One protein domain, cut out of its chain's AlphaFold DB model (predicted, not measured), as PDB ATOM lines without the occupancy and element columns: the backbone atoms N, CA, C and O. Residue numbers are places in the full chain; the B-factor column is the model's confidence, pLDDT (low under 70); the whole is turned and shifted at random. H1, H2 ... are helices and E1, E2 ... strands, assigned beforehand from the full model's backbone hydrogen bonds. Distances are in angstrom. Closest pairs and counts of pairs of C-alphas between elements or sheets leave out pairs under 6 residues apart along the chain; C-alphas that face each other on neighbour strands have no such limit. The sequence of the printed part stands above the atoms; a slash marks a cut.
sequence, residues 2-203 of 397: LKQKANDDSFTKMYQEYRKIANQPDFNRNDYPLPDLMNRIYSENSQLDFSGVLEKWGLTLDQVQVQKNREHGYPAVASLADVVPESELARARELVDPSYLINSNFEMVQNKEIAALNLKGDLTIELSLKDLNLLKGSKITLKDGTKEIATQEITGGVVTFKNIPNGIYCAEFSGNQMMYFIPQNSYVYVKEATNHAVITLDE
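Overview. This is residues 2 to 203 of the 397 residues of the protein "Mucin_bdg domain-containing protein" of Enterococcus hirae (UniProt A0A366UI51). Two strongly twisted sheets of four strands, partly face to face, make a body at one end, closing on each other at E3 and E4 and again where E7 meets E1 and E8. From it helices step away, H4 and H5 first, then H3, then H2 with H1, while H6, H7 and H8 form a second group by the ends of E5 and E7. The printed part has 202 residues, with the order H1 to H8, E1, H9, E2 to E5, H10, E6 to E8; the class is mixed, helices and strands. The sheet E4 E1 E8 E6 is mixed and E3 E2 E5 E7 antiparallel. It is compact, with a radius of gyration of the C-alphas of 18.1 A, and flat, 52 by 45 by 25 A.

Along the chain. H1, residues 2 to 6, begins at C-alpha 2 (26.834, 38.775, -4.583). Then come H2, 8 to 22, 21.2 A long, H3, 34 to 46, 17.2 A, H4, 51 to 56, H5, 63 to 71, H6, 80 to 83, H7, 86 to 96, and H8, 111 to 117. E1, 120 to 128, is 25.4 A long; H9, 132 to 135, E2, 139 to 144, E3, 147 to 153, E4, 158 to 165, E5, 167 to 174, H10, 176 to 180, E6, 181 to 183, and E7, 187 to 190, follow. E8, 194 to 203, 29.6 A, ends at C-alpha 203 (55.471, 53.180, -14.044).

Arrangement. H3 is the hub. It touches H1 (C-alphas 6 and 42, 5.4 A), H2 (10 and 42, 5.3 A; steep tilt of 50 degrees, opposite ways) and H5 (40 and 65, 6.2 A; shallow tilt of 18 degrees), and only just H4, its hairpin partner, with 3 pairs within 8 A (39 and 51, 6.1 A). H4 is on the sheet E3 E2 E5 E7, at a height over the sheet of 9.3 A. H7 touches H6 (81 and 89, 7.1 A) and H8 (96 and 113, 6.3 A). H9 and H10 only just touch, with 3 pairs, and only graze the other sheet. N to O pairs within hydrogen-bond range are N 142 and O 150 for E3 and E2, a hairpin, N 141 and O 172 for E2 and E5, N 188 and O 169 for E5 and E7, N 123 and O 161 for E4 and E1, N 126 and O 197 for E1 and E8, which are parallel, and N 182 and O 202 for E8 and E6, at 2.8, 2.8, 2.9, 2.9, 2.8 and 2.9 A. Each O i to N i+4 pair is within range in H1 to H5, against 5 of 7 in H7, 1 of 3 in H8 and 0 of 1 in H10, where O i to N i+3 gives 2 of 4 in H8 and 1 of 2 in H10; H6 and H9 are too short.

Size, cuts and confidence. The C-alphas of Pro 25 and Asn 163 are farthest apart, 54.5 A. The printed part has no cut. The links H2 to H3 and H7 to H8 are long, and residues 23 to 28 stand free. The mean pLDDT of the printed part is 93.2; residues 98 to 102 are under 70.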
ATOM      1  N   LEU A   2      26.744  37.327  -4.266       91.31
ATOM      2  CA  LEU A   2      26.834  38.775  -4.583       91.31
ATOM      3  C   LEU A   2      25.480  39.497  -4.525       91.31
ATOM      4  O   LEU A   2      25.347  40.477  -3.807       91.31
ATOM      5  N   LYS A   3      24.451  38.963  -5.200       91.75
ATOM      6  CA  LYS A   3      23.073  39.481  -5.125       91.75
ATOM      7  C   LYS A   3      22.551  39.555  -3.687       91.75
ATOM      8  O   LYS A   3      21.934  40.535  -3.307       91.75
ATOM      9  N   GLN A   4      22.769  38.504  -2.905       88.81
ATOM     10  CA  GLN A   4      22.275  38.413  -1.529       88.81
ATOM     11  C   GLN A   4      22.904  39.500  -0.659       88.81
ATOM     12  O   GLN A   4      22.196  40.173   0.082       88.81
ATOM     13  N   LYS A   5      24.207  39.738  -0.835       92.69
ATOM     14  CA  LYS A   5      24.928  40.814  -0.157       92.69
ATOM     15  C   LYS A   5      24.539  42.203  -0.631       92.69
ATOM     16  O   LYS A   5      24.398  43.111   0.178       92.69
ATOM     17  N   ALA A   6      24.372  42.353  -1.939       93.44
ATOM     18  CA  ALA A   6      24.000  43.607  -2.566       93.44
ATOM     19  C   ALA A   6      22.518  43.949  -2.404       93.44
ATOM     20  O   ALA A   6      22.194  45.097  -2.658       93.44
ATOM     21  N   ASN A   7      21.669  42.997  -1.990       91.00
ATOM     22  CA  ASN A   7      20.199  43.011  -1.933       91.00
ATOM     23  C   ASN A   7      19.448  42.914  -3.289       91.00
ATOM     24  O   ASN A   7      20.010  43.065  -4.379       91.00
ATOM     25  N   ASP A   8      18.143  42.618  -3.206       92.94
ATOM     26  CA  ASP A   8      17.245  42.447  -4.362       92.94
ATOM     27  C   ASP A   8      17.027  43.740  -5.164       92.94
ATOM     28  O   ASP A   8      16.836  43.678  -6.386       92.94
ATOM     29  N   ASP A   9      17.108  44.905  -4.517       95.12
ATOM     30  CA  ASP A   9      16.966  46.202  -5.181       95.12
ATOM     31  C   ASP A   9      18.144  46.457  -6.119       95.12
ATOM     32  O   ASP A   9      17.941  46.860  -7.266       95.12
ATOM     33  N   SER A  10      19.370  46.136  -5.693       94.94
ATOM     34  CA  SER A  10      20.570  46.249  -6.534       94.94
ATOM     35  C   SER A  10      20.482  45.355  -7.769       94.94
ATOM     36  O   SER A  10      20.793  45.780  -8.885       94.94
ATOM     37  N   PHE A  11      19.992  44.123  -7.599       94.94
ATOM     38  CA  PHE A  11      19.757  43.205  -8.714       94.94
ATOM     39  C   PHE A  11      18.691  43.739  -9.672       94.94
ATOM     40  O   PHE A  11      18.897  43.766 -10.887       94.94
ATOM     41  N   THR A  12      17.569  44.217  -9.137       96.50
ATOM     42  CA  THR A  12      16.471  44.787  -9.928       96.50
ATOM     43  C   THR A  12      16.933  46.013 -10.714       96.50
ATOM     44  O   THR A  12      16.677  46.110 -11.920       96.50
ATOM     45  N   LYS A  13      17.669  46.917 -10.059       96.19
ATOM     46  CA  LYS A  13      18.224  48.135 -10.652       96.19
ATOM     47  C   LYS A  13      19.199  47.825 -11.782       96.19
ATOM     48  O   LYS A  13      19.101  48.448 -12.835       96.19
ATOM     49  N   MET A  14      20.050  46.807 -11.627       95.81
ATOM     50  CA  MET A  14      20.982  46.380 -12.677       95.81
ATOM     51  C   MET A  14      20.261  46.045 -13.985       95.81
ATOM     52  O   MET A  14      20.608  46.564 -15.045       95.81
ATOM     53  N   TYR A  15      19.197  45.244 -13.912       95.31
ATOM     54  CA  TYR A  15      18.402  44.908 -15.094       95.31
ATOM     55  C   TYR A  15      17.609  46.099 -15.643       95.31
ATOM     56  O   TYR A  15      17.419  46.200 -16.856       95.31
ATOM     57  N   GLN A  16      17.114  46.990 -14.782       96.31
ATOM     58  CA  GLN A  16      16.416  48.199 -15.223       96.31
ATOM     59  C   GLN A  16      17.350  49.150 -15.979       96.31
ATOM     60  O   GLN A  16      16.974  49.626 -17.049       96.31
ATOM     61  N   GLU A  17      18.550  49.407 -15.459       93.81
ATOM     62  CA  GLU A  17      19.547  50.257 -16.115       93.81
ATOM     63  C   GLU A  17      20.043  49.636 -17.415       93.81
ATOM     64  O   GLU A  17      20.022  50.308 -18.445       93.81
ATOM     65  N   TYR A  18      20.382  48.344 -17.411       94.75
ATOM     66  CA  TYR A  18      20.820  47.669 -18.628       94.75
ATOM     67  C   TYR A  18      19.760  47.736 -19.734       94.75
ATOM     68  O   TYR A  18      20.090  48.047 -20.872       94.75
ATOM     69  N   ARG A  19      18.468  47.538 -19.421       96.62
ATOM     70  CA  ARG A  19      17.387  47.696 -20.415       96.62
ATOM     71  C   ARG A  19      17.270  49.121 -20.956       96.62
ATOM     72  O   ARG A  19      16.961  49.291 -22.129       96.62
ATOM     73  N   LYS A  20      17.491  50.145 -20.124       95.25
ATOM     74  CA  LYS A  20      17.475  51.550 -20.573       95.25
ATOM     75  C   LYS A  20      18.623  51.840 -21.544       95.25
ATOM     76  O   LYS A  20      18.397  52.506 -22.551       95.25
ATOM     77  N   ILE A  21      19.812  51.321 -21.243       92.69
ATOM     78  CA  ILE A  21      21.019  51.450 -22.070       92.69
ATOM     79  C   ILE A  21      20.858  50.667 -23.381       92.69
ATOM     80  O   ILE A  21      21.095  51.206 -24.455       92.69
ATOM     81  N   ALA A  22      20.365  49.429 -23.309       94.88
ATOM     82  CA  ALA A  22      20.179  48.553 -24.467       94.88
ATOM     83  C   ALA A  22      19.156  49.069 -25.494       94.88
ATOM     84  O   ALA A  22      19.147  48.610 -26.631       94.88
ATOM     85  N   ASN A  23      18.296  50.012 -25.101       96.06
ATOM     86  CA  ASN A  23      17.321  50.648 -25.985       96.06
ATOM     87  C   ASN A  23      17.864  51.905 -26.698       96.06
ATOM     88  O   ASN A  23      17.096  52.558 -27.405       96.06
ATOM     89  N   GLN A  24      19.136  52.281 -26.504       95.19
ATOM     90  CA  GLN A  24      19.744  53.422 -27.203       95.19
ATOM     91  C   GLN A  24      20.206  53.044 -28.628       95.19
ATOM     92  O   GLN A  24      20.620  51.903 -28.843       95.19
ATOM     93  N   PRO A  25      20.156  53.970 -29.612       92.56
ATOM     94  CA  PRO A  25      20.476  53.678 -31.018       92.56
ATOM     95  C   PRO A  25      21.916  53.211 -31.281       92.56
ATOM     96  O   PRO A  25      22.167  52.515 -32.261       92.56
ATOM     97  N   ASP A  26      22.852  53.608 -30.426       91.00
ATOM     98  CA  ASP A  26      24.291  53.343 -30.487       91.00
ATOM     99  C   ASP A  26      24.736  52.239 -29.513       91.00
ATOM    100  O   ASP A  26      25.927  52.064 -29.261       91.00
ATOM    101  N   PHE A  27      23.789  51.470 -28.966       93.31
ATOM    102  CA  PHE A  27      24.097  50.417 -28.011       93.31
ATOM    103  C   PHE A  27      25.023  49.345 -28.599       93.31
ATOM    104  O   PHE A  27      24.688  48.641 -29.555       93.31
ATOM    105  N   ASN A  28      26.148  49.136 -27.924       91.06
ATOM    106  CA  ASN A  28      27.036  48.010 -28.143       91.06
ATOM    107  C   ASN A  28      27.185  47.217 -26.840       91.06
ATOM    108  O   ASN A  28      27.666  47.715 -25.827       91.06
ATOM    109  N   ARG A  29      26.789  45.940 -26.874       91.94
ATOM    110  CA  ARG A  29      26.847  45.034 -25.717       91.94
ATOM    111  C   ARG A  29      28.254  44.906 -25.127       91.94
ATOM    112  O   ARG A  29      28.371  44.687 -23.923       91.94
ATOM    113  N   ASN A  30      29.293  44.993 -25.956       89.94
ATOM    114  CA  ASN A  30      30.672  44.805 -25.507       89.94
ATOM    115  C   ASN A  30      31.141  45.922 -24.562       89.94
ATOM    116  O   ASN A  30      32.059  45.688 -23.787       89.94
ATOM    117  N   ASP A  31      30.465  47.073 -24.570       87.56
ATOM    118  CA  ASP A  31      30.796  48.223 -23.724       87.56
ATOM    119  C   ASP A  31      30.181  48.107 -22.314       87.56
ATOM    120  O   ASP A  31      30.445  48.928 -21.442       87.56
ATOM    121  N   TYR A  32      29.349  47.082 -22.074       89.94
ATOM    122  CA  TYR A  32      28.632  46.874 -20.811       89.94
ATOM    123  C   TYR A  32      28.739  45.417 -20.336       89.94
ATOM    124  O   TYR A  32      27.721  44.714 -20.236       89.94
ATOM    125  N   PRO A  33      29.954  44.913 -20.061       93.62
ATOM    126  CA  PRO A  33      30.127  43.552 -19.586       93.62
ATOM    127  C   PRO A  33      29.487  43.384 -18.198       93.62
ATOM    128  O   PRO A  33      29.417  44.303 -17.380       93.62
ATOM    129  N   LEU A  34      28.990  42.175 -17.926       93.56
ATOM    130  CA  LEU A  34      28.263  41.884 -16.689       93.56
ATOM    131  C   LEU A  34      29.078  42.179 -15.409       93.56
ATOM    132  O   LEU A  34      28.486  42.756 -14.497       93.56
ATOM    133  N   PRO A  35      30.384  41.847 -15.311       95.44
ATOM    134  CA  PRO A  35      31.193  42.192 -14.139       95.44
ATOM    135  C   PRO A  35      31.205  43.691 -13.821       95.44
ATOM    136  O   PRO A  35      31.047  44.048 -12.656       95.44
ATOM    137  N   ASP A  36      31.284  44.561 -14.831       94.25
ATOM    138  CA  ASP A  36      31.292  46.016 -14.634       94.25
ATOM    139  C   ASP A  36      29.929  46.539 -14.196       94.25
ATOM    140  O   ASP A  36      29.833  47.350 -13.271       94.25
ATOM    141  N   LEU A  37      28.850  46.028 -14.797       94.50
ATOM    142  CA  LEU A  37      27.487  46.350 -14.369       94.50
ATOM    143  C   LEU A  37      27.244  45.923 -12.920       94.50
ATOM    144  O   LEU A  37      26.657  46.684 -12.150       94.50
ATOM    145  N   MET A  38      27.701  44.725 -12.543       95.69
ATOM    146  CA  MET A  38      27.605  44.233 -11.173       95.69
ATOM    147  C   MET A  38      28.440  45.093 -10.229       95.69
ATOM    148  O   MET A  38      27.896  45.569  -9.237       95.69
ATOM    149  N   ASN A  39      29.715  45.344 -10.543       96.56
ATOM    150  CA  ASN A  39      30.584  46.140  -9.685       96.56
ATOM    151  C   ASN A  39      30.012  47.545  -9.482       96.56
ATOM    152  O   ASN A  39      29.834  47.962  -8.342       96.56
ATOM    153  N   ARG A  40      29.638  48.248 -10.557       95.44
ATOM    154  CA  ARG A  40      29.055  49.592 -10.464       95.44
ATOM    155  C   ARG A  40      27.756  49.589  -9.673       95.44
ATOM    156  O   ARG A  40      27.649  50.262  -8.653       95.44
ATOM    157  N   ILE A  41      26.760  48.833 -10.126       95.94
ATOM    158  CA  ILE A  41      25.392  48.989  -9.622       95.94
ATOM    159  C   ILE A  41      25.249  48.391  -8.226       95.94
ATOM    160  O   ILE A  41      24.567  48.981  -7.387       95.94
ATOM    161  N   TYR A  42      25.902  47.261  -7.939       97.69
ATOM    162  CA  TYR A  42      25.846  46.694  -6.594       97.69
ATOM    163  C   TYR A  42      26.609  47.577  -5.620       97.69
ATOM    164  O   TYR A  42      26.099  47.819  -4.526       97.69
ATOM    165  N   SER A  43      27.770  48.106  -6.013       97.06
ATOM    166  CA  SER A  43      28.549  48.945  -5.106       97.06
ATOM    167  C   SER A  43      27.857  50.271  -4.817       97.06
ATOM    168  O   SER A  43      27.681  50.635  -3.658       97.06
ATOM    169  N   GLU A  44      27.365  50.963  -5.845       94.75
ATOM    170  CA  GLU A  44      26.680  52.247  -5.673       94.75
ATOM    171  C   GLU A  44      25.374  52.128  -4.881       94.75
ATOM    172  O   GLU A  44      25.054  53.012  -4.089       94.75
ATOM    173  N   ASN A  45      24.609  51.052  -5.086       95.31
ATOM    174  CA  ASN A  45      23.296  50.904  -4.461       95.31
ATOM    175  C   ASN A  45      23.362  50.323  -3.041       95.31
ATOM    176  O   ASN A  45      22.525  50.665  -2.210       95.31
ATOM    177  N   SER A  46      24.347  49.465  -2.753       95.94
ATOM    178  CA  SER A  46      24.535  48.887  -1.411       95.94
ATOM    179  C   SER A  46      25.582  49.610  -0.558       95.94
ATOM    180  O   SER A  46      25.654  49.348   0.640       95.94
ATOM    181  N   GLN A  47      26.370  50.515  -1.150       96.62
ATOM    182  CA  GLN A  47      27.512  51.189  -0.515       96.62
ATOM    183  C   GLN A  47      28.581  50.214   0.008       96.62
ATOM    184  O   GLN A  47      29.214  50.447   1.039       96.62
ATOM    185  N   LEU A  48      28.768  49.105  -0.709       97.69
ATOM    186  CA  LEU A  48      29.793  48.090  -0.467       97.69
ATOM    187  C   LEU A  48      30.740  48.037  -1.660       97.69
ATOM    188  O   LEU A  48      30.350  48.388  -2.761       97.69
ATOM    189  N   ASP A  49      31.970  47.586  -1.466       97.94
ATOM    190  CA  ASP A  49      32.932  47.473  -2.559       97.94
ATOM    191  C   ASP A  49      33.125  46.011  -2.970       97.94
ATOM    192  O   ASP A  49      33.717  45.205  -2.245       97.94
ATOM    193  N   PHE A  50      32.599  45.667  -4.147       97.81
ATOM    194  CA  PHE A  50      32.681  44.317  -4.710       97.81
ATOM    195  C   PHE A  50      33.913  44.093  -5.591       97.81
ATOM    196  O   PHE A  50      34.118  42.972  -6.064       97.81
ATOM    197  N   SER A  51      34.740  45.118  -5.803       96.81
ATOM    198  CA  SER A  51      35.863  45.057  -6.745       96.81
ATOM    199  C   SER A  51      36.834  43.938  -6.383       96.81
ATOM    200  O   SER A  51      37.115  43.076  -7.208       96.81
ATOM    201  N   GLY A  52      37.259  43.885  -5.115       96.50
ATOM    202  CA  GLY A  52      38.242  42.905  -4.659       96.50
ATOM    203  C   GLY A  52      37.794  41.460  -4.882       96.50
ATOM    204  O   GLY A  52      38.557  40.661  -5.414       96.50
ATOM    205  N   VAL A  53      36.548  41.107  -4.540       97.00
ATOM    206  CA  VAL A  53      36.055  39.730  -4.737       97.00
ATOM    207  C   VAL A  53      35.879  39.361  -6.213       97.00
ATOM    208  O   VAL A  53      36.178  38.233  -6.595       97.00
ATOM    209  N   LEU A  54      35.448  40.299  -7.057       96.94
ATOM    210  CA  LEU A  54      35.312  40.065  -8.497       96.94
ATOM    211  C   LEU A  54      36.688  39.874  -9.161       96.94
ATOM    212  O   LEU A  54      36.870  38.919  -9.918       96.94
ATOM    213  N   GLU A  55      37.672  40.710  -8.820       95.44
ATOM    214  CA  GLU A  55      39.063  40.568  -9.280       95.44
ATOM    215  C   GLU A  55      39.691  39.265  -8.767       95.44
ATOM    216  O   GLU A  55      40.373  38.560  -9.510       95.44
ATOM    217  N   LYS A  56      39.396  38.876  -7.518       94.94
ATOM    218  CA  LYS A  56      39.833  37.597  -6.935       94.94
ATOM    219  C   LYS A  56      39.302  36.387  -7.705       94.94
ATOM    220  O   LYS A  56      39.981  35.365  -7.766       94.94
ATOM    221  N   TRP A  57      38.121  36.499  -8.310       94.25
ATOM    222  CA  TRP A  57      37.554  35.477  -9.199       94.25
ATOM    223  C   TRP A  57      38.131  35.509 -10.622       94.25
ATOM    224  O   TRP A  57      37.697  34.732 -11.472       94.25
ATOM    225  N   GLY A  58      39.115  36.372 -10.888       94.19
ATOM    226  CA  GLY A  58      39.784  36.492 -12.181       94.19
ATOM    227  C   GLY A  58      39.017  37.334 -13.200       94.19
ATOM    228  O   GLY A  58      39.281  37.224 -14.395       94.19
ATOM    229  N   LEU A  59      38.052  38.147 -12.756       95.12
ATOM    230  CA  LEU A  59      37.317  39.054 -13.636       95.12
ATOM    231  C   LEU A  59      38.096  40.359 -13.812       95.12
ATOM    232  O   LEU A  59      38.516  40.977 -12.838       95.12
ATOM    233  N   THR A  60      38.241  40.801 -15.059       91.94
ATOM    234  CA  THR A  60      38.723  42.150 -15.374       91.94
ATOM    235  C   THR A  60      37.585  43.144 -15.185       91.94
ATOM    236  O   THR A  60      36.482  42.908 -15.681       91.94
ATOM    237  N   LEU A  61      37.860  44.242 -14.480       92.25
ATOM    238  CA  LEU A  61      36.895  45.303 -14.202       92.25
ATOM    239  C   LEU A  61      37.353  46.644 -14.771       92.25
ATOM    240  O   LEU A  61      38.557  46.912 -14.845       92.25
ATOM    241  N   ASP A  62      36.385  47.511 -15.060       88.50
ATOM    242  CA  ASP A  62      36.603  48.939 -15.266       88.50
ATOM    243  C   ASP A  62      37.248  49.562 -14.019       88.50
ATOM    244  O   ASP A  62      36.623  49.751 -12.965       88.50
ATOM    245  N   GLN A  63      38.526  49.906 -14.161       86.06
ATOM    246  CA  GLN A  63      39.341  50.449 -13.084       86.06
ATOM    247  C   GLN A  63      38.861  51.825 -12.607       86.06
ATOM    248  O   GLN A  63      39.114  52.180 -11.453       86.06
ATOM    249  N   VAL A  64      38.104  52.567 -13.425       83.38
ATOM    250  CA  VAL A  64      37.478  53.830 -13.002       83.38
ATOM    251  C   VAL A  64      36.446  53.564 -11.908       83.38
ATOM    252  O   VAL A  64      36.441  54.239 -10.875       83.38
ATOM    253  N   GLN A  65      35.595  52.551 -12.086       89.19
ATOM    254  CA  GLN A  65      34.602  52.191 -11.075       89.19
ATOM    255  C   GLN A  65      35.251  51.600  -9.819       89.19
ATOM    256  O   GLN A  65      34.847  51.939  -8.704       89.19
ATOM    257  N   VAL A  66      36.270  50.752  -9.982       91.12
ATOM    258  CA  VAL A  66      37.035  50.195  -8.855       91.12
ATOM    259  C   VAL A  66      37.636  51.324  -8.010       91.12
ATOM    260  O   VAL A  66      37.494  51.351  -6.786       91.12
ATOM    261  N   GLN A  67      38.255  52.310  -8.659       86.31
ATOM    262  CA  GLN A  67      38.783  53.492  -7.990       86.31
ATOM    263  C   GLN A  67      37.686  54.288  -7.272       86.31
ATOM    264  O   GLN A  67      37.858  54.650  -6.103       86.31
ATOM    265  N   LYS A  68      36.546  54.513  -7.936       87.44
ATOM    266  CA  LYS A  68      35.405  55.234  -7.363       87.44
ATOM    267  C   LYS A  68      34.924  54.584  -6.065       87.44
ATOM    268  O   LYS A  68      34.689  55.302  -5.093       87.44
ATOM    269  N   ASN A  69      34.814  53.257  -6.015       93.19
ATOM    270  CA  ASN A  69      34.387  52.545  -4.806       93.19
ATOM    271  C   ASN A  69      35.327  52.817  -3.618       93.19
ATOM    272  O   ASN A  69      34.863  53.164  -2.526       93.19
ATOM    273  N   ARG A  70      36.648  52.743  -3.845       91.06
ATOM    274  CA  ARG A  70      37.669  53.033  -2.819       91.06
ATOM    275  C   ARG A  70      37.589  54.470  -2.310       91.06
ATOM    276  O   ARG A  70      37.756  54.719  -1.119       91.06
ATOM    277  N   GLU A  71      37.319  55.423  -3.195       85.19
ATOM    278  CA  GLU A  71      37.243  56.849  -2.853       85.19
ATOM    279  C   GLU A  71      35.990  57.223  -2.077       85.19
ATOM    280  O   GLU A  71      36.059  58.059  -1.175       85.19
ATOM    281  N   HIS A  72      34.872  56.555  -2.360       89.94
ATOM    282  CA  HIS A  72      33.672  56.653  -1.530       89.94
ATOM    283  C   HIS A  72      33.862  55.975  -0.163       89.94
ATOM    284  O   HIS A  72      33.036  56.151   0.732       89.94
ATOM    285  N   GLY A  73      34.952  55.221   0.019       92.75
ATOM    286  CA  GLY A  73      35.263  54.533   1.264       92.75
ATOM    287  C   GLY A  73      34.284  53.405   1.571       92.75
ATOM    288  O   GLY A  73      34.053  53.108   2.745       92.75
ATOM    289  N   TYR A  74      33.697  52.797   0.536       96.75
ATOM    290  CA  TYR A  74      32.821  51.643   0.695       96.75
ATOM    291  C   TYR A  74      33.604  50.469   1.307       96.75
ATOM    292  O   TYR A  74      34.707  50.163   0.844       96.75
ATOM    293  N   PRO A  75      33.086  49.805   2.358       97.56
ATOM    294  CA  PRO A  75      33.722  48.615   2.910       97.56
ATOM    295  C   PRO A  75      33.772  47.497   1.870       97.56
ATOM    296  O   PRO A  75      32.747  47.138   1.282       97.56
ATOM    297  N   ALA A  76      34.961  46.934   1.664       98.19
ATOM    298  CA  ALA A  76      35.141  45.821   0.748       98.19
ATOM    299  C   ALA A  76      34.505  44.542   1.293       98.19
ATOM    300  O   ALA A  76      34.481  44.301   2.504       98.19
ATOM    301  N   VAL A  77      33.991  43.722   0.380       97.56
ATOM    302  CA  VAL A  77      33.445  42.403   0.706       97.56
ATOM    303  C   VAL A  77      34.310  41.291   0.135       97.56
ATOM    304  O   VAL A  77      34.959  41.446  -0.899       97.56
ATOM    305  N   ALA A  78      34.298  40.147   0.810       97.75
ATOM    306  CA  ALA A  78      35.007  38.946   0.392       97.75
ATOM    307  C   ALA A  78      34.172  37.695   0.655       97.75
ATOM    308  O   ALA A  78      33.262  37.711   1.484       97.75
ATOM    309  N   SER A  79      34.507  36.594  -0.014       96.12
ATOM    310  CA  SER A  79      33.993  35.277   0.366       96.12
ATOM    311  C   SER A  79      34.504  34.900   1.754       96.12
ATOM    312  O   SER A  79      35.690  35.086   2.025       96.12
ATOM    313  N   LEU A  80      33.681  34.264   2.592       95.12
ATOM    314  CA  LEU A  80      34.139  33.655   3.851       95.12
ATOM    315  C   LEU A  80      35.404  32.798   3.656       95.12
ATOM    316  O   LEU A  80      36.368  32.939   4.402       95.12
ATOM    317  N   ALA A  81      35.428  31.957   2.619       96.00
ATOM    318  CA  ALA A  81      36.554  31.089   2.268       96.00
ATOM    319  C   ALA A  81      37.869  31.835   1.986       96.00
ATOM    320  O   ALA A  81      38.941  31.235   2.105       96.00
ATOM    321  N   ASP A  82      37.793  33.111   1.607       97.44
ATOM    322  CA  ASP A  82      38.952  33.937   1.265       97.44
ATOM    323  C   ASP A  82      39.548  34.646   2.487       97.44
ATOM    324  O   ASP A  82      40.678  35.126   2.415       97.44
ATOM    325  N   VAL A  83      38.816  34.709   3.606       98.06
ATOM    326  CA  VAL A  83      39.202  35.489   4.798       98.06
ATOM    327  C   VAL A  83      39.108  34.708   6.113       98.06
ATOM    328  O   VAL A  83      39.527  35.205   7.153       98.06
ATOM    329  N   VAL A  84      38.606  33.473   6.103       98.06
ATOM    330  CA  VAL A  84      38.518  32.599   7.284       98.06
ATOM    331  C   VAL A  84      39.284  31.290   7.027       98.06
ATOM    332  O   VAL A  84      39.063  30.674   5.980       98.06
ATOM    333  N   PRO A  85      40.160  30.835   7.953       98.00
ATOM    334  CA  PRO A  85      40.826  29.538   7.874       98.00
ATOM    335  C   PRO A  85      39.831  28.395   7.743       98.00
ATOM    336  O   PRO A  85      38.737  28.441   8.307       98.00
ATOM    337  N   GLU A  86      40.238  27.316   7.082       96.44
ATOM    338  CA  GLU A  86      39.365  26.163   6.851       96.44
ATOM    339  C   GLU A  86      38.776  25.585   8.148       96.44
ATOM    340  O   GLU A  86      37.576  25.308   8.216       96.44
ATOM    341  N   SER A  87      39.588  25.499   9.209       96.25
ATOM    342  CA  SER A  87      39.175  24.997  10.528       96.25
ATOM    343  C   SER A  87      38.113  25.856  11.220       96.25
ATOM    344  O   SER A  87      37.428  25.383  12.121       96.25
ATOM    345  N   GLU A  88      37.962  27.112  10.802       96.44
ATOM    346  CA  GLU A  88      37.079  28.106  11.413       96.44
ATOM    347  C   GLU A  88      35.826  28.383  10.570       96.44
ATOM    348  O   GLU A  88      34.903  29.054  11.034       96.44
ATOM    349  N   LEU A  89      35.745  27.839   9.349       93.94
ATOM    350  CA  LEU A  89      34.627  28.094   8.437       93.94
ATOM    351  C   LEU A  89      33.281  27.635   9.006       93.94
ATOM    352  O   LEU A  89      32.270  28.284   8.755       93.94
ATOM    353  N   ALA A  90      33.243  26.543   9.778       91.62
ATOM    354  CA  ALA A  90      32.007  26.089  10.421       91.62
ATOM    355  C   ALA A  90      31.464  27.135  11.402       91.62
ATOM    356  O   ALA A  90      30.325  27.575  11.253       91.62
ATOM    357  N   ARG A  91      32.320  27.611  12.314       92.25
ATOM    358  CA  ARG A  91      31.987  28.673  13.271       92.25
ATOM    359  C   ARG A  91      31.634  29.984  12.567       92.25
ATOM    360  O   ARG A  91      30.719  30.686  12.983       92.25
ATOM    361  N   ALA A  92      32.334  30.316  11.485       93.06
ATOM    362  CA  ALA A  92      32.063  31.523  10.716       93.06
ATOM    363  C   ALA A  92      30.697  31.492  10.017       93.06
ATOM    364  O   ALA A  92      29.994  32.497  10.044       93.06
ATOM    365  N   ARG A  93      30.297  30.351   9.439       90.44
ATOM    366  CA  ARG A  93      28.965  30.191   8.832       90.44
ATOM    367  C   ARG A  93      27.853  30.349   9.869       90.44
ATOM    368  O   ARG A  93      26.898  31.064   9.606       90.44
ATOM    369  N   GLU A  94      28.008  29.746  11.049       88.25
ATOM    370  CA  GLU A  94      27.051  29.907  12.155       88.25
ATOM    371  C   GLU A  94      26.911  31.370  12.605       88.25
ATOM    372  O   GLU A  94      25.824  31.800  12.982       88.25
ATOM    373  N   LEU A  95      28.001  32.142  12.548       88.69
ATOM    374  CA  LEU A  95      28.016  33.551  12.944       88.69
ATOM    375  C   LEU A  95      27.302  34.463  11.940       88.69
ATOM    376  O   LEU A  95      26.519  35.322  12.344       88.69
ATOM    377  N   VAL A  96      27.620  34.338  10.649       83.06
ATOM    378  CA  VAL A  96      27.157  35.305   9.634       83.06
ATOM    379  C   VAL A  96      25.796  34.960   9.048       83.06
ATOM    380  O   VAL A  96      25.208  35.781   8.345       83.06
ATOM    381  N   ASP A  97      25.300  33.759   9.327       70.75
ATOM    382  CA  ASP A  97      24.092  33.245   8.709       70.75
ATOM    383  C   ASP A  97      23.201  32.451   9.688       70.75
ATOM    384  O   ASP A  97      23.040  31.235   9.552       70.75
ATOM    385  N   PRO A  98      22.580  33.110  10.688       62.38
ATOM    386  CA  PRO A  98      21.598  32.443  11.535       62.38
ATOM    387  C   PRO A  98      20.231  32.237  10.846       62.38
ATOM    388  O   PRO A  98      19.358  31.610  11.445       62.38
ATOM    389  N   SER A  99      19.990  32.775   9.635       55.12
ATOM    390  CA  SER A  99      18.630  32.907   9.070       55.12
ATOM    391  C   SER A  99      18.463  32.807   7.536       55.12
ATOM    392  O   SER A  99      17.330  32.944   7.067       55.12
ATOM    393  N   TYR A 100      19.503  32.566   6.731       56.72
ATOM    394  CA  TYR A 100      19.384  32.329   5.282       56.72
ATOM    395  C   TYR A 100      19.312  30.826   4.935       56.72
ATOM    396  O   TYR A 100      19.787  29.946   5.645       56.72
ATOM    397  N   LEU A 101      18.659  30.524   3.805       52.28
ATOM    398  CA  LEU A 101      18.335  29.168   3.333       52.28
ATOM    399  C   LEU A 101      19.520  28.398   2.709       52.28
ATOM    400  O   LEU A 101      19.371  27.214   2.412       52.28
ATOM    401  N   ILE A 102      20.667  29.045   2.461       57.38
ATOM    402  CA  ILE A 102      21.828  28.446   1.780       57.38
ATOM    403  C   ILE A 102      23.109  28.850   2.518       57.38
ATOM    404  O   ILE A 102      23.628  29.940   2.307       57.38
ATOM    405  N   ASN A 103      23.659  27.936   3.319       70.44
ATOM    406  CA  ASN A 103      24.942  28.124   3.989       70.44
ATOM    407  C   ASN A 103      26.102  27.795   3.032       70.44
ATOM    408  O   ASN A 103      26.267  26.668   2.571       70.44
ATOM    409  N   SER A 104      26.940  28.779   2.714       85.81
ATOM    410  CA  SER A 104      28.053  28.580   1.779       85.81
ATOM    411  C   SER A 104      29.349  29.172   2.306       85.81
ATOM    412  O   SER A 104      29.375  30.263   2.868       85.81
ATOM    413  N   ASN A 105      30.461  28.485   2.038       90.38
ATOM    414  CA  ASN A 105      31.806  29.039   2.233       90.38
ATOM    415  C   ASN A 105      32.064  30.264   1.342       90.38
ATOM    416  O   ASN A 105      33.028  30.989   1.555       90.38
ATOM    417  N   PHE A 106      31.202  30.507   0.356       91.00
ATOM    418  CA  PHE A 106      31.277  31.649  -0.543       91.00
ATOM    419  C   PHE A 106      30.288  32.760  -0.178       91.00
ATOM    420  O   PHE A 106      29.966  33.590  -1.026       91.00
ATOM    421  N   GLU A 107      29.774  32.783   1.056       90.81
ATOM    422  CA  GLU A 107      28.991  33.924   1.538       90.81
ATOM    423  C   GLU A 107      29.839  35.190   1.566       90.81
ATOM    424  O   GLU A 107      31.017  35.152   1.926       90.81
ATOM    425  N   MET A 108      29.240  36.296   1.125       93.94
ATOM    426  CA  MET A 108      29.929  37.573   1.008       93.94
ATOM    427  C   MET A 108      29.842  38.318   2.333       93.94
ATOM    428  O   MET A 108      28.760  38.708   2.787       93.94
ATOM    429  N   VAL A 109      30.996  38.583   2.928       95.19
ATOM    430  CA  VAL A 109      31.111  39.199   4.245       95.19
ATOM    431  C   VAL A 109      31.943  40.474   4.196       95.19
ATOM    432  O   VAL A 109      32.864  40.613   3.395       95.19
ATOM    433  N   GLN A 110      31.599  41.408   5.070       97.12
ATOM    434  CA  GLN A 110      32.437  42.513   5.512       97.12
ATOM    435  C   GLN A 110      33.278  42.035   6.698       97.12
ATOM    436  O   GLN A 110      32.836  41.197   7.487       97.12
ATOM    437  N   ASN A 111      34.429  42.663   6.920       98.06
ATOM    438  CA  ASN A 111      35.298  42.339   8.057       98.06
ATOM    439  C   ASN A 111      34.563  42.419   9.408       98.06
ATOM    440  O   ASN A 111      34.760  41.582  10.288       98.06
ATOM    441  N   LYS A 112      33.661  43.398   9.573       96.69
ATOM    442  CA  LYS A 112      32.882  43.583  10.811       96.69
ATOM    443  C   LYS A 112      31.969  42.399  11.151       96.69
ATOM    444  O   LYS A 112      31.697  42.174  12.324       96.69
ATOM    445  N   GLU A 113      31.504  41.654  10.150       95.50
ATOM    446  CA  GLU A 113      30.572  40.531  10.335       95.50
ATOM    447  C   GLU A 113      31.292  39.272  10.828       95.50
ATOM    448  O   GLU A 113      30.688  38.444  11.499       95.50
ATOM    449  N   ILE A 114      32.598  39.161  10.571       96.38
ATOM    450  CA  ILE A 114      33.445  38.062  11.055       96.38
ATOM    451  C   ILE A 114      34.319  38.453  12.254       96.38
ATOM    452  O   ILE A 114      35.019  37.611  12.814       96.38
ATOM    453  N   ALA A 115      34.271  39.713  12.697       96.81
ATOM    454  CA  ALA A 115      35.135  40.233  13.758       96.81
ATOM    455  C   ALA A 115      35.001  39.469  15.090       96.81
ATOM    456  O   ALA A 115      35.985  39.319  15.817       96.81
ATOM    457  N   ALA A 116      33.811  38.937  15.398       96.19
ATOM    458  CA  ALA A 116      33.557  38.160  16.615       96.19
ATOM    459  C   ALA A 116      34.318  36.821  16.665       96.19
ATOM    460  O   ALA A 116      34.491  36.258  17.745       96.19
ATOM    461  N   LEU A 117      34.830  36.333  15.529       96.12
ATOM    462  CA  LEU A 117      35.703  35.156  15.489       96.12
ATOM    463  C   LEU A 117      37.060  35.420  16.161       96.12
ATOM    464  O   LEU A 117      37.735  34.465  16.556       96.12
ATOM    465  N   ASN A 118      37.446  36.698  16.305       97.62
ATOM    466  CA  ASN A 118      38.710  37.156  16.886       97.62
ATOM    467  C   ASN A 118      39.947  36.502  16.236       97.62
ATOM    468  O   ASN A 118      40.940  36.208  16.900       97.62
ATOM    469  N   LEU A 119      39.865  36.264  14.926       98.38
ATOM    470  CA  LEU A 119      40.953  35.726  14.116       98.38
ATOM    471  C   LEU A 119      41.848  36.863  13.632       98.38
ATOM    472  O   LEU A 119      41.355  37.941  13.279       98.38
ATOM    473  N   LYS A 120      43.158  36.623  13.657       98.50
ATOM    474  CA  LYS A 120      44.182  37.583  13.255       98.50
ATOM    475  C   LYS A 120      45.350  36.857  12.603       98.50
ATOM    476  O   LYS A 120      45.663  35.727  12.980       98.50
ATOM    477  N   GLY A 121      46.029  37.551  11.703       98.62
ATOM    478  CA  GLY A 121      47.215  37.064  11.023       98.62
ATOM    479  C   GLY A 121      48.226  38.166  10.754       98.62
ATOM    480  O   GLY A 121      47.917  39.360  10.747       98.62
ATOM    481  N   ASP A 122      49.458  37.751  10.510       98.81
ATOM    482  CA  ASP A 122      50.483  38.613   9.949       98.81
ATOM    483  C   ASP A 122      50.328  38.654   8.426       98.81
ATOM    484  O   ASP A 122      50.069  37.627   7.791       98.81
ATOM    485  N   LEU A 123      50.509  39.828   7.829       98.81
ATOM    486  CA  LEU A 123      50.477  40.028   6.384       98.81
ATOM    487  C   LEU A 123      51.833  40.531   5.902       98.81
ATOM    488  O   LEU A 123      52.340  41.543   6.382       98.81
ATOM    489  N   THR A 124      52.389  39.842   4.916       98.69
ATOM    490  CA  THR A 124      53.568  40.280   4.171       98.69
ATOM    491  C   THR A 124      53.139  40.680   2.766       98.69
ATOM    492  O   THR A 124      52.574  39.867   2.041       98.69
ATOM    493  N   ILE A 125      53.395  41.931   2.394       98.56
ATOM    494  CA  ILE A 125      53.176  42.447   1.045       98.56
ATOM    495  C   ILE A 125      54.529  42.530   0.347       98.56
ATOM    496  O   ILE A 125      55.419  43.251   0.797       98.56
ATOM    497  N   GLU A 126      54.666  41.797  -0.747       97.94
ATOM    498  CA  GLU A 126      55.791  41.876  -1.668       97.94
ATOM    499  C   GLU A 126      55.449  42.833  -2.810       97.94
ATOM    500  O   GLU A 126      54.411  42.715  -3.461       97.94
ATOM    501  N   LEU A 127      56.317  43.811  -3.034       97.12
ATOM    502  CA  LEU A 127      56.187  44.792  -4.100       97.12
ATOM    503  C   LEU A 127      56.971  44.311  -5.314       97.12
ATOM    504  O   LEU A 127      58.164  44.027  -5.215       97.12
ATOM    505  N   SER A 128      56.306  44.267  -6.465       95.50
ATOM    506  CA  SER A 128      56.933  43.932  -7.741       95.50
ATOM    507  C   SER A 128      57.094  45.199  -8.580       95.50
ATOM    508  O   SER A 128      56.115  45.768  -9.065       95.50
ATOM    509  N   LEU A 129      58.342  45.660  -8.699       91.88
ATOM    510  CA  LEU A 129      58.780  46.788  -9.524       91.88
ATOM    511  C   LEU A 129      60.253  46.574  -9.909       91.88
ATOM    512  O   LEU A 129      61.021  46.012  -9.129       91.88
ATOM    513  N   LYS A 130      60.666  47.054 -11.090       86.62
ATOM    514  CA  LYS A 130      62.046  46.904 -11.585       86.62
ATOM    515  C   LYS A 130      63.095  47.527 -10.654       86.62
ATOM    516  O   LYS A 130      64.116  46.895 -10.397       86.62
ATOM    517  N   ASP A 131      62.854  48.743 -10.159       88.62
ATOM    518  CA  ASP A 131      63.717  49.405  -9.173       88.62
ATOM    519  C   ASP A 131      62.918  49.823  -7.935       88.62
ATOM    520  O   ASP A 131      62.281  50.875  -7.878       88.62
ATOM    521  N   LEU A 132      62.982  48.982  -6.905       89.25
ATOM    522  CA  LEU A 132      62.283  49.186  -5.638       89.25
ATOM    523  C   LEU A 132      62.820  50.369  -4.822       89.25
ATOM    524  O   LEU A 132      62.138  50.831  -3.904       89.25
ATOM    525  N   ASN A 133      64.015  50.888  -5.130       89.75
ATOM    526  CA  ASN A 133      64.533  52.061  -4.424       89.75
ATOM    527  C   ASN A 133      63.687  53.309  -4.686       89.75
ATOM    528  O   ASN A 133      63.637  54.183  -3.820       89.75
ATOM    529  N   LEU A 134      62.987  53.364  -5.823       90.31
ATOM    530  CA  LEU A 134      62.115  54.479  -6.195       90.31
ATOM    531  C   LEU A 134      60.904  54.626  -5.264       90.31
ATOM    532  O   LEU A 134      60.337  55.708  -5.170       90.31
ATOM    533  N   LEU A 135      60.516  53.567  -4.548       91.12
ATOM    534  CA  LEU A 135      59.367  53.589  -3.638       91.12
ATOM    535  C   LEU A 135      59.741  53.948  -2.192       91.12
ATOM    536  O   LEU A 135      58.844  54.147  -1.370       91.12
ATOM    537  N   LYS A 136      61.037  54.055  -1.863       92.12
ATOM    538  CA  LYS A 136      61.494  54.326  -0.491       92.12
ATOM    539  C   LYS A 136      60.894  55.621   0.066       92.12
ATOM    540  O   LYS A 136      60.887  56.653  -0.602       92.12
ATOM    541  N   GLY A 137      60.394  55.559   1.299       90.81
ATOM    542  CA  GLY A 137      59.745  56.684   1.987       90.81
ATOM    543  C   GLY A 137      58.263  56.880   1.648       90.81
ATOM    544  O   GLY A 137      57.579  57.658   2.315       90.81
ATOM    545  N   SER A 138      57.738  56.167   0.647       93.69
ATOM    546  CA  SER A 138      56.288  56.051   0.436       93.69
ATOM    547  C   SER A 138      55.675  55.144   1.507       93.69
ATOM    548  O   SER A 138      56.388  54.425   2.203       93.69
ATOM    549  N   LYS A 139      54.354  55.164   1.671       95.62
ATOM    550  CA  LYS A 139      53.648  54.377   2.692       95.62
ATOM    551  C   LYS A 139      52.560  53.514   2.078       95.62
ATOM    552  O   LYS A 139      51.958  53.903   1.080       95.62
ATOM    553  N   ILE A 140      52.287  52.386   2.724       97.06
ATOM    554  CA  ILE A 140      51.123  51.535   2.476       97.06
ATOM    555  C   ILE A 140      50.236  51.585   3.713       97.06
ATOM    556  O   ILE A 140      50.684  51.270   4.817       97.06
ATOM    557  N   THR A 141      48.976  51.947   3.514       97.56
ATOM    558  CA  THR A 141      47.944  51.992   4.546       97.56
ATOM    559  C   THR A 141      46.873  50.955   4.234       97.56
ATOM    560  O   THR A 141      46.247  51.001   3.178       97.56
ATOM    561  N   LEU A 142      46.647  50.017   5.153       98.50
ATOM    562  CA  LEU A 142      45.548  49.057   5.072       98.50
ATOM    563  C   LEU A 142      44.263  49.713   5.567       98.50
ATOM    564  O   LEU A 142      44.219  50.206   6.699       98.50
ATOM    565  N   LYS A 143      43.216  49.696   4.742       97.94
ATOM    566  CA  LYS A 143      41.925  50.317   5.052       97.94
ATOM    567  C   LYS A 143      40.769  49.336   4.942       97.94
ATOM    568  O   LYS A 143      40.716  48.516   4.028       97.94
ATOM    569  N   ASP A 144      39.834  49.471   5.872       98.12
ATOM    570  CA  ASP A 144      38.511  48.851   5.857       98.12
ATOM    571  C   ASP A 144      37.474  49.961   5.637       98.12
ATOM    572  O   ASP A 144      37.127  50.708   6.558       98.12
ATOM    573  N   GLY A 145      37.083  50.160   4.375       95.94
ATOM    574  CA  GLY A 145      36.370  51.363   3.950       95.94
ATOM    575  C   GLY A 145      37.177  52.627   4.271       95.94
ATOM    576  O   GLY A 145      38.328  52.779   3.857       95.94
ATOM    577  N   THR A 146      36.600  53.540   5.050       94.88
ATOM    578  CA  THR A 146      37.286  54.765   5.502       94.88
ATOM    579  C   THR A 146      38.218  54.554   6.697       94.88
ATOM    580  O   THR A 146      39.025  55.438   6.996       94.88
ATOM    581  N   LYS A 147      38.136  53.410   7.386       97.62
ATOM    582  CA  LYS A 147      38.904  53.144   8.605       97.62
ATOM    583  C   LYS A 147      40.317  52.684   8.268       97.62
ATOM    584  O   LYS A 147      40.503  51.643   7.647       97.62
ATOM    585  N   GLU A 148      41.312  53.412   8.760       97.88
ATOM    586  CA  GLU A 148      42.704  52.967   8.762       97.88
ATOM    587  C   GLU A 148      42.921  51.862   9.808       97.88
ATOM    588  O   GLU A 148      42.532  51.995  10.971       97.88
ATOM    589  N   ILE A 149      43.522  50.755   9.376       98.44
ATOM    590  CA  ILE A 149      43.809  49.580  10.206       98.44
ATOM    591  C   ILE A 149      45.267  49.581  10.646       98.44
ATOM    592  O   ILE A 149      45.559  49.364  11.820       98.44
ATOM    593  N   ALA A 150      46.175  49.820   9.703       98.38
ATOM    594  CA  ALA A 150      47.602  49.924   9.952       98.38
ATOM    595  C   ALA A 150      48.287  50.644   8.788       98.38
ATOM    596  O   ALA A 150      47.862  50.508   7.641       98.38
ATOM    597  N   THR A 151      49.385  51.334   9.075       98.44
ATOM    598  CA  THR A 151      50.227  52.000   8.077       98.44
ATOM    599  C   THR A 151      51.674  51.587   8.266       98.44
ATOM    600  O   THR A 151      52.147  51.505   9.399       98.44
ATOM    601  N   GLN A 152      52.375  51.352   7.161       98.12
ATOM    602  CA  GLN A 152      53.806  51.071   7.149       98.12
ATOM    603  C   GLN A 152      54.523  51.873   6.072       98.12
ATOM    604  O   GLN A 152      53.978  52.134   5.001       98.12
ATOM    605  N   GLU A 153      55.765  52.246   6.359       96.81
ATOM    606  CA  GLU A 153      56.659  52.874   5.391       96.81
ATOM    607  C   GLU A 153      57.355  51.815   4.526       96.81
ATOM    608  O   GLU A 153      57.789  50.766   5.007       96.81
ATOM    609  N   ILE A 154      57.475  52.105   3.234       95.81
ATOM    610  CA  ILE A 154      58.206  51.295   2.271       95.81
ATOM    611  C   ILE A 154      59.694  51.598   2.447       95.81
ATOM    612  O   ILE A 154      60.180  52.674   2.101       95.81
ATOM    613  N   THR A 155      60.425  50.625   2.982       92.94
ATOM    614  CA  THR A 155      61.889  50.687   3.147       92.94
ATOM    615  C   THR A 155      62.630  49.794   2.146       92.94
ATOM    616  O   THR A 155      63.828  49.975   1.913       92.94
ATOM    617  N   GLY A 156      61.914  48.867   1.506       90.75
ATOM    618  CA  GLY A 156      62.409  47.926   0.504       90.75
ATOM    619  C   GLY A 156      61.251  47.219  -0.209       90.75
ATOM    620  O   GLY A 156      60.121  47.696  -0.177       90.75
ATOM    621  N   GLY A 157      61.525  46.071  -0.836       93.25
ATOM    622  CA  GLY A 157      60.524  45.315  -1.607       93.25
ATOM    623  C   GLY A 157      59.489  44.550  -0.793       93.25
ATOM    624  O   GLY A 157      58.570  43.985  -1.369       93.25
ATOM    625  N   VAL A 158      59.629  44.503   0.529       96.44
ATOM    626  CA  VAL A 158      58.742  43.736   1.404       96.44
ATOM    627  C   VAL A 158      58.274  44.620   2.549       96.44
ATOM    628  O   VAL A 158      59.086  45.262   3.217       96.44
ATOM    629  N   VAL A 159      56.963  44.632   2.786       97.81
ATOM    630  CA  VAL A 159      56.312  45.377   3.867       97.81
ATOM    631  C   VAL A 159      55.510  44.405   4.725       97.81
ATOM    632  O   VAL A 159      54.715  43.623   4.208       97.81
ATOM    633  N   THR A 160      55.698  44.447   6.045       98.25
ATOM    634  CA  THR A 160      55.021  43.531   6.971       98.25
ATOM    635  C   THR A 160      54.083  44.270   7.917       98.25
ATOM    636  O   THR A 160      54.457  45.238   8.584       98.25
ATOM    637  N   PHE A 161      52.874  43.740   8.036       98.75
ATOM    638  CA  PHE A 161      51.854  44.141   8.988       98.75
ATOM    639  C   PHE A 161      51.629  42.999   9.976       98.75
ATOM    640  O   PHE A 161      51.536  41.836   9.585       98.75
ATOM    641  N   LYS A 162      51.580  43.323  11.268       98.38
ATOM    642  CA  LYS A 162      51.467  42.332  12.340       98.38
ATOM    643  C   LYS A 162      50.083  42.359  12.959       98.38
ATOM    644  O   LYS A 162      49.535  43.443  13.161       98.38
ATOM    645  N   ASN A 163      49.573  41.185  13.329       98.06
ATOM    646  CA  ASN A 163      48.343  41.048  14.115       98.06
ATOM    647  C   ASN A 163      47.121  41.756  13.487       98.06
ATOM    648  O   ASN A 163      46.324  42.391  14.186       98.06
ATOM    649  N   ILE A 164      46.993  41.675  12.163       98.69
ATOM    650  CA  ILE A 164      45.879  42.261  11.418       98.69
ATOM    651  C   ILE A 164      44.670  41.336  11.556       98.69
ATOM    652  O   ILE A 164      44.837  40.122  11.429       98.69
ATOM    653  N   PRO A 165      43.462  41.851  11.849       98.69
ATOM    654  CA  PRO A 165      42.270  41.018  11.857       98.69
ATOM    655  C   PRO A 165      42.075  40.300  10.524       98.69
ATOM    656  O   PRO A 165      42.487  40.774   9.471       98.69
ATOM    657  N   ASN A 166      41.447  39.136  10.575       98.75
ATOM    658  CA  ASN A 166      41.056  38.446   9.362       98.75
ATOM    659  C   ASN A 166      40.045  39.272   8.566       98.75
ATOM    660  O   ASN A 166      39.113  39.847   9.139       98.75
ATOM    661  N   GLY A 167      40.221  39.316   7.249       98.62
ATOM    662  CA  GLY A 167      39.415  40.166   6.390       98.62
ATOM    663  C   GLY A 167      40.064  40.520   5.060       98.62
ATOM    664  O   GLY A 167      41.159  40.066   4.724       98.62
ATOM    665  N   ILE A 168      39.358  41.359   4.312       98.69
ATOM    666  CA  ILE A 168      39.820  42.012   3.091       98.69
ATOM    667  C   ILE A 168      40.128  43.480   3.388       98.69
ATOM    668  O   ILE A 168      39.367  44.160   4.076       98.69
ATOM    669  N   TYR A 169      41.238  43.984   2.858       98.62
ATOM    670  CA  TYR A 169      41.681  45.358   3.076       98.62
ATOM    671  C   TYR A 169      42.092  46.014   1.769       98.62
ATOM    672  O   TYR A 169      42.746  45.390   0.936       98.62
ATOM    673  N   CYS A 170      41.762  47.294   1.622       97.00
ATOM    674  CA  CYS A 170      42.343  48.132   0.584       97.00
ATOM    675  C   CYS A 170      43.768  48.531   1.003       97.00
ATOM    676  O   CYS A 170      43.946  49.156   2.047       97.00
ATOM    677  N   ALA A 171      44.771  48.193   0.197       96.56
ATOM    678  CA  ALA A 171      46.143  48.666   0.314       96.56
ATOM    679  C   ALA A 171      46.282  50.013  -0.415       96.56
ATOM    680  O   ALA A 171      46.430  50.079  -1.635       96.56
ATOM    681  N   GLU A 172      46.189  51.100   0.343       93.25
ATOM    682  CA  GLU A 172      46.286  52.469  -0.156       93.25
ATOM    683  C   GLU A 172      47.740  52.950  -0.098       93.25
ATOM    684  O   GLU A 172      48.358  52.971   0.966       93.25
ATOM    685  N   PHE A 173      48.290  53.339  -1.245       92.19
ATOM    686  CA  PHE A 173      49.651  53.857  -1.342       92.19
ATOM    687  C   PHE A 173      49.659  55.382  -1.247       92.19
ATOM    688  O   PHE A 173      48.815  56.050  -1.843       92.19
ATOM    689  N   SER A 174      50.637  55.943  -0.540       89.44
ATOM    690  CA  SER A 174      50.817  57.394  -0.412       89.44
ATOM    691  C   SER A 174      52.293  57.792  -0.391       89.44
ATOM    692  O   SER A 174      53.171  56.960  -0.170       89.44
ATOM    693  N   GLY A 175      52.569  59.077  -0.616       87.94
ATOM    694  CA  GLY A 175      53.921  59.638  -0.660       87.94
ATOM    695  C   GLY A 175      54.301  60.157  -2.045       87.94
ATOM    696  O   GLY A 175      53.719  59.763  -3.055       87.94
ATOM    697  N   ASN A 176      55.297  61.049  -2.088       83.00
ATOM    698  CA  ASN A 176      55.575  61.832  -3.291       83.00
ATOM    699  C   ASN A 176      55.975  60.986  -4.510       83.00
ATOM    700  O   ASN A 176      55.699  61.356  -5.645       83.00
ATOM    701  N   GLN A 177      56.594  59.829  -4.289       86.44
ATOM    702  CA  GLN A 177      57.019  58.953  -5.381       86.44
ATOM    703  C   GLN A 177      55.839  58.242  -6.052       86.44
ATOM    704  O   GLN A 177      55.896  57.946  -7.241       86.44
ATOM    705  N   MET A 178      54.723  58.043  -5.340       88.94
ATOM    706  CA  MET A 178      53.554  57.317  -5.854       88.94
ATOM    707  C   MET A 178      52.839  58.010  -7.017       88.94
ATOM    708  O   MET A 178      51.976  57.404  -7.652       88.94
ATOM    709  N   MET A 179      53.195  59.254  -7.339       86.62
ATOM    710  CA  MET A 179      52.695  59.931  -8.536       86.62
ATOM    711  C   MET A 179      53.244  59.359  -9.844       86.62
ATOM    712  O   MET A 179      52.663  59.593 -10.896       86.62
ATOM    713  N   TYR A 180      54.340  58.606  -9.775       90.50
ATOM    714  CA  TYR A 180      54.959  57.970 -10.934       90.50
ATOM    715  C   TYR A 180      54.556  56.502 -11.082       90.50
ATOM    716  O   TYR A 180      55.004  55.861 -12.025       90.50
ATOM    717  N   PHE A 181      53.721  55.968 -10.182       91.94
ATOM    718  CA  PHE A 181      53.381  54.546 -10.156       91.94
ATOM    719  C   PHE A 181      51.884  54.293  -9.985       91.94
ATOM    720  O   PHE A 181      51.197  55.011  -9.249       91.94
ATOM    721  N   ILE A 182      51.381  53.233 -10.612       90.56
ATOM    722  CA  ILE A 182      50.012  52.732 -10.453       90.56
ATOM    723  C   ILE A 182      50.081  51.289  -9.938       90.56
ATOM    724  O   ILE A 182      50.701  50.451 -10.593       90.56
ATOM    725  N   PRO A 183      49.475  50.973  -8.781       91.56
ATOM    726  CA  PRO A 183      49.338  49.589  -8.347       91.56
ATOM    727  C   PRO A 183      48.306  48.859  -9.219       91.56
ATOM    728  O   PRO A 183      47.190  49.347  -9.390       91.56
ATOM    729  N   GLN A 184      48.665  47.680  -9.729       89.00
ATOM    730  CA  GLN A 184      47.799  46.828 -10.561       89.00
ATOM    731  C   GLN A 184      46.697  46.124  -9.762       89.00
ATOM    732  O   GLN A 184      45.681  45.713 -10.311       89.00
ATOM    733  N   ASN A 185      46.881  45.999  -8.452       88.94
ATOM    734  CA  ASN A 185      45.895  45.469  -7.525       88.94
ATOM    735  C   ASN A 185      45.944  46.267  -6.223       88.94
ATOM    736  O   ASN A 185      47.010  46.691  -5.775       88.94
ATOM    737  N   SER A 186      44.784  46.492  -5.608       90.69
ATOM    738  CA  SER A 186      44.690  47.301  -4.381       90.69
ATOM    739  C   SER A 186      44.013  46.586  -3.221       90.69
ATOM    740  O   SER A 186      43.831  47.207  -2.184       90.69
ATOM    741  N   TYR A 187      43.656  45.307  -3.353       96.94
ATOM    742  CA  TYR A 187      43.068  44.532  -2.257       96.94
ATOM    743  C   TYR A 187      44.006  43.420  -1.804       96.94
ATOM    744  O   TYR A 187      44.617  42.722  -2.615       96.94
ATOM    745  N   VAL A 188      44.097  43.252  -0.489       98.31
ATOM    746  CA  VAL A 188      44.865  42.199   0.180       98.31
ATOM    747  C   VAL A 188      43.976  41.462   1.174       98.31
ATOM    748  O   VAL A 188      43.003  42.017   1.684       98.31
ATOM    749  N   TYR A 189      44.315  40.204   1.440       98.62
ATOM    750  CA  TYR A 189      43.501  39.291   2.237       98.62
ATOM    751  C   TYR A 189      44.311  38.776   3.421       98.62
ATOM    752  O   TYR A 189      45.466  38.375   3.268       98.62
ATOM    753  N   VAL A 190      43.687  38.771   4.594       98.81
ATOM    754  CA  VAL A 190      44.210  38.153   5.810       98.81
ATOM    755  C   VAL A 190      43.274  37.011   6.171       98.81
ATOM    756  O   VAL A 190      42.112  37.233   6.508       98.81
ATOM    757  N   LYS A 191      43.785  35.787   6.054       98.38
ATOM    758  CA  LYS A 191      43.050  34.542   6.262       98.38
ATOM    759  C   LYS A 191      43.742  33.654   7.283       98.38
ATOM    760  O   LYS A 191      43.102  33.204   8.219       98.38
ATOM    761  N   GLU A 192      45.028  33.396   7.112       98.38
ATOM    762  CA  GLU A 192      45.789  32.477   7.958       98.38
ATOM    763  C   GLU A 192      46.593  33.234   9.021       98.38
ATOM    764  O   GLU A 192      46.644  34.463   9.022       98.38
ATOM    765  N   ALA A 193      47.283  32.515   9.909       98.06
ATOM    766  CA  ALA A 193      48.219  33.134  10.855       98.06
ATOM    767  C   ALA A 193      49.344  33.916  10.142       98.06
ATOM    768  O   ALA A 193      49.828  34.924  10.654       98.06
ATOM    769  N   THR A 194      49.736  33.473   8.945       98.38
ATOM    770  CA  THR A 194      50.718  34.135   8.078       98.38
ATOM    771  C   THR A 194      50.182  34.225   6.659       98.38
ATOM    772  O   THR A 194      49.794  33.210   6.082       98.38
ATOM    773  N   ASN A 195      50.207  35.420   6.080       98.69
ATOM    774  CA  ASN A 195      49.639  35.712   4.770       98.69
ATOM    775  C   ASN A 195      50.677  36.404   3.895       98.69
ATOM    776  O   ASN A 195      51.507  37.178   4.381       98.69
ATOM    777  N   HIS A 196      50.587  36.153   2.595       98.31
ATOM    778  CA  HIS A 196      51.427  36.777   1.584       98.31
ATOM    779  C   HIS A 196      50.549  37.342   0.470       98.31
ATOM    780  O   HIS A 196      49.564  36.720   0.068       98.31
ATOM    781  N   ALA A 197      50.896  38.537   0.010       97.81
ATOM    782  CA  ALA A 197      50.294  39.175  -1.146       97.81
ATOM    783  C   ALA A 197      51.396  39.796  -2.003       97.81
ATOM    784  O   ALA A 197      52.364  40.333  -1.468       97.81
ATOM    785  N   VAL A 198      51.210  39.771  -3.319       97.31
ATOM    786  CA  VAL A 198      52.056  40.503  -4.264       97.31
ATOM    787  C   VAL A 198      51.260  41.689  -4.789       97.31
ATOM    788  O   VAL A 198      50.102  41.531  -5.182       97.31
ATOM    789  N   ILE A 199      51.867  42.874  -4.786       96.38
ATOM    790  CA  ILE A 199      51.333  44.051  -5.470       96.38
ATOM    791  C   ILE A 199      52.328  44.459  -6.548       96.38
ATOM    792  O   ILE A 199      53.453  44.862  -6.248       96.38
ATOM    793  N   THR A 200      51.904  44.354  -7.805       95.25
ATOM    794  CA  THR A 200      52.685  44.843  -8.944       95.25
ATOM    795  C   THR A 200      52.412  46.324  -9.142       95.25
ATOM    796  O   THR A 200      51.259  46.755  -9.091       95.25
ATOM    797  N   LEU A 201      53.468  47.106  -9.354       93.50
ATOM    798  CA  LEU A 201      53.369  48.524  -9.672       93.50
ATOM    799  C   LEU A 201      53.918  48.784 -11.066       93.50
ATOM    800  O   LEU A 201      55.038  48.383 -11.376       93.50
ATOM    801  N   ASP A 202      53.157  49.535 -11.852       91.19
ATOM    802  CA  ASP A 202      53.598  50.014 -13.153       91.19
ATOM    803  C   ASP A 202      54.010  51.474 -13.086       91.19
ATOM    804  O   ASP A 202      53.358  52.297 -12.441       91.19
ATOM    805  N   GLU A 203      55.085  51.799 -13.796       91.69
ATOM    806  CA  GLU A 203      55.471  53.180 -14.044       91.69
ATOM    807  C   GLU A 203      54.462  53.861 -14.965       91.69
ATOM    808  O   GLU A 203      54.100  53.344 -16.025       91.69
TER     809      GLU A 203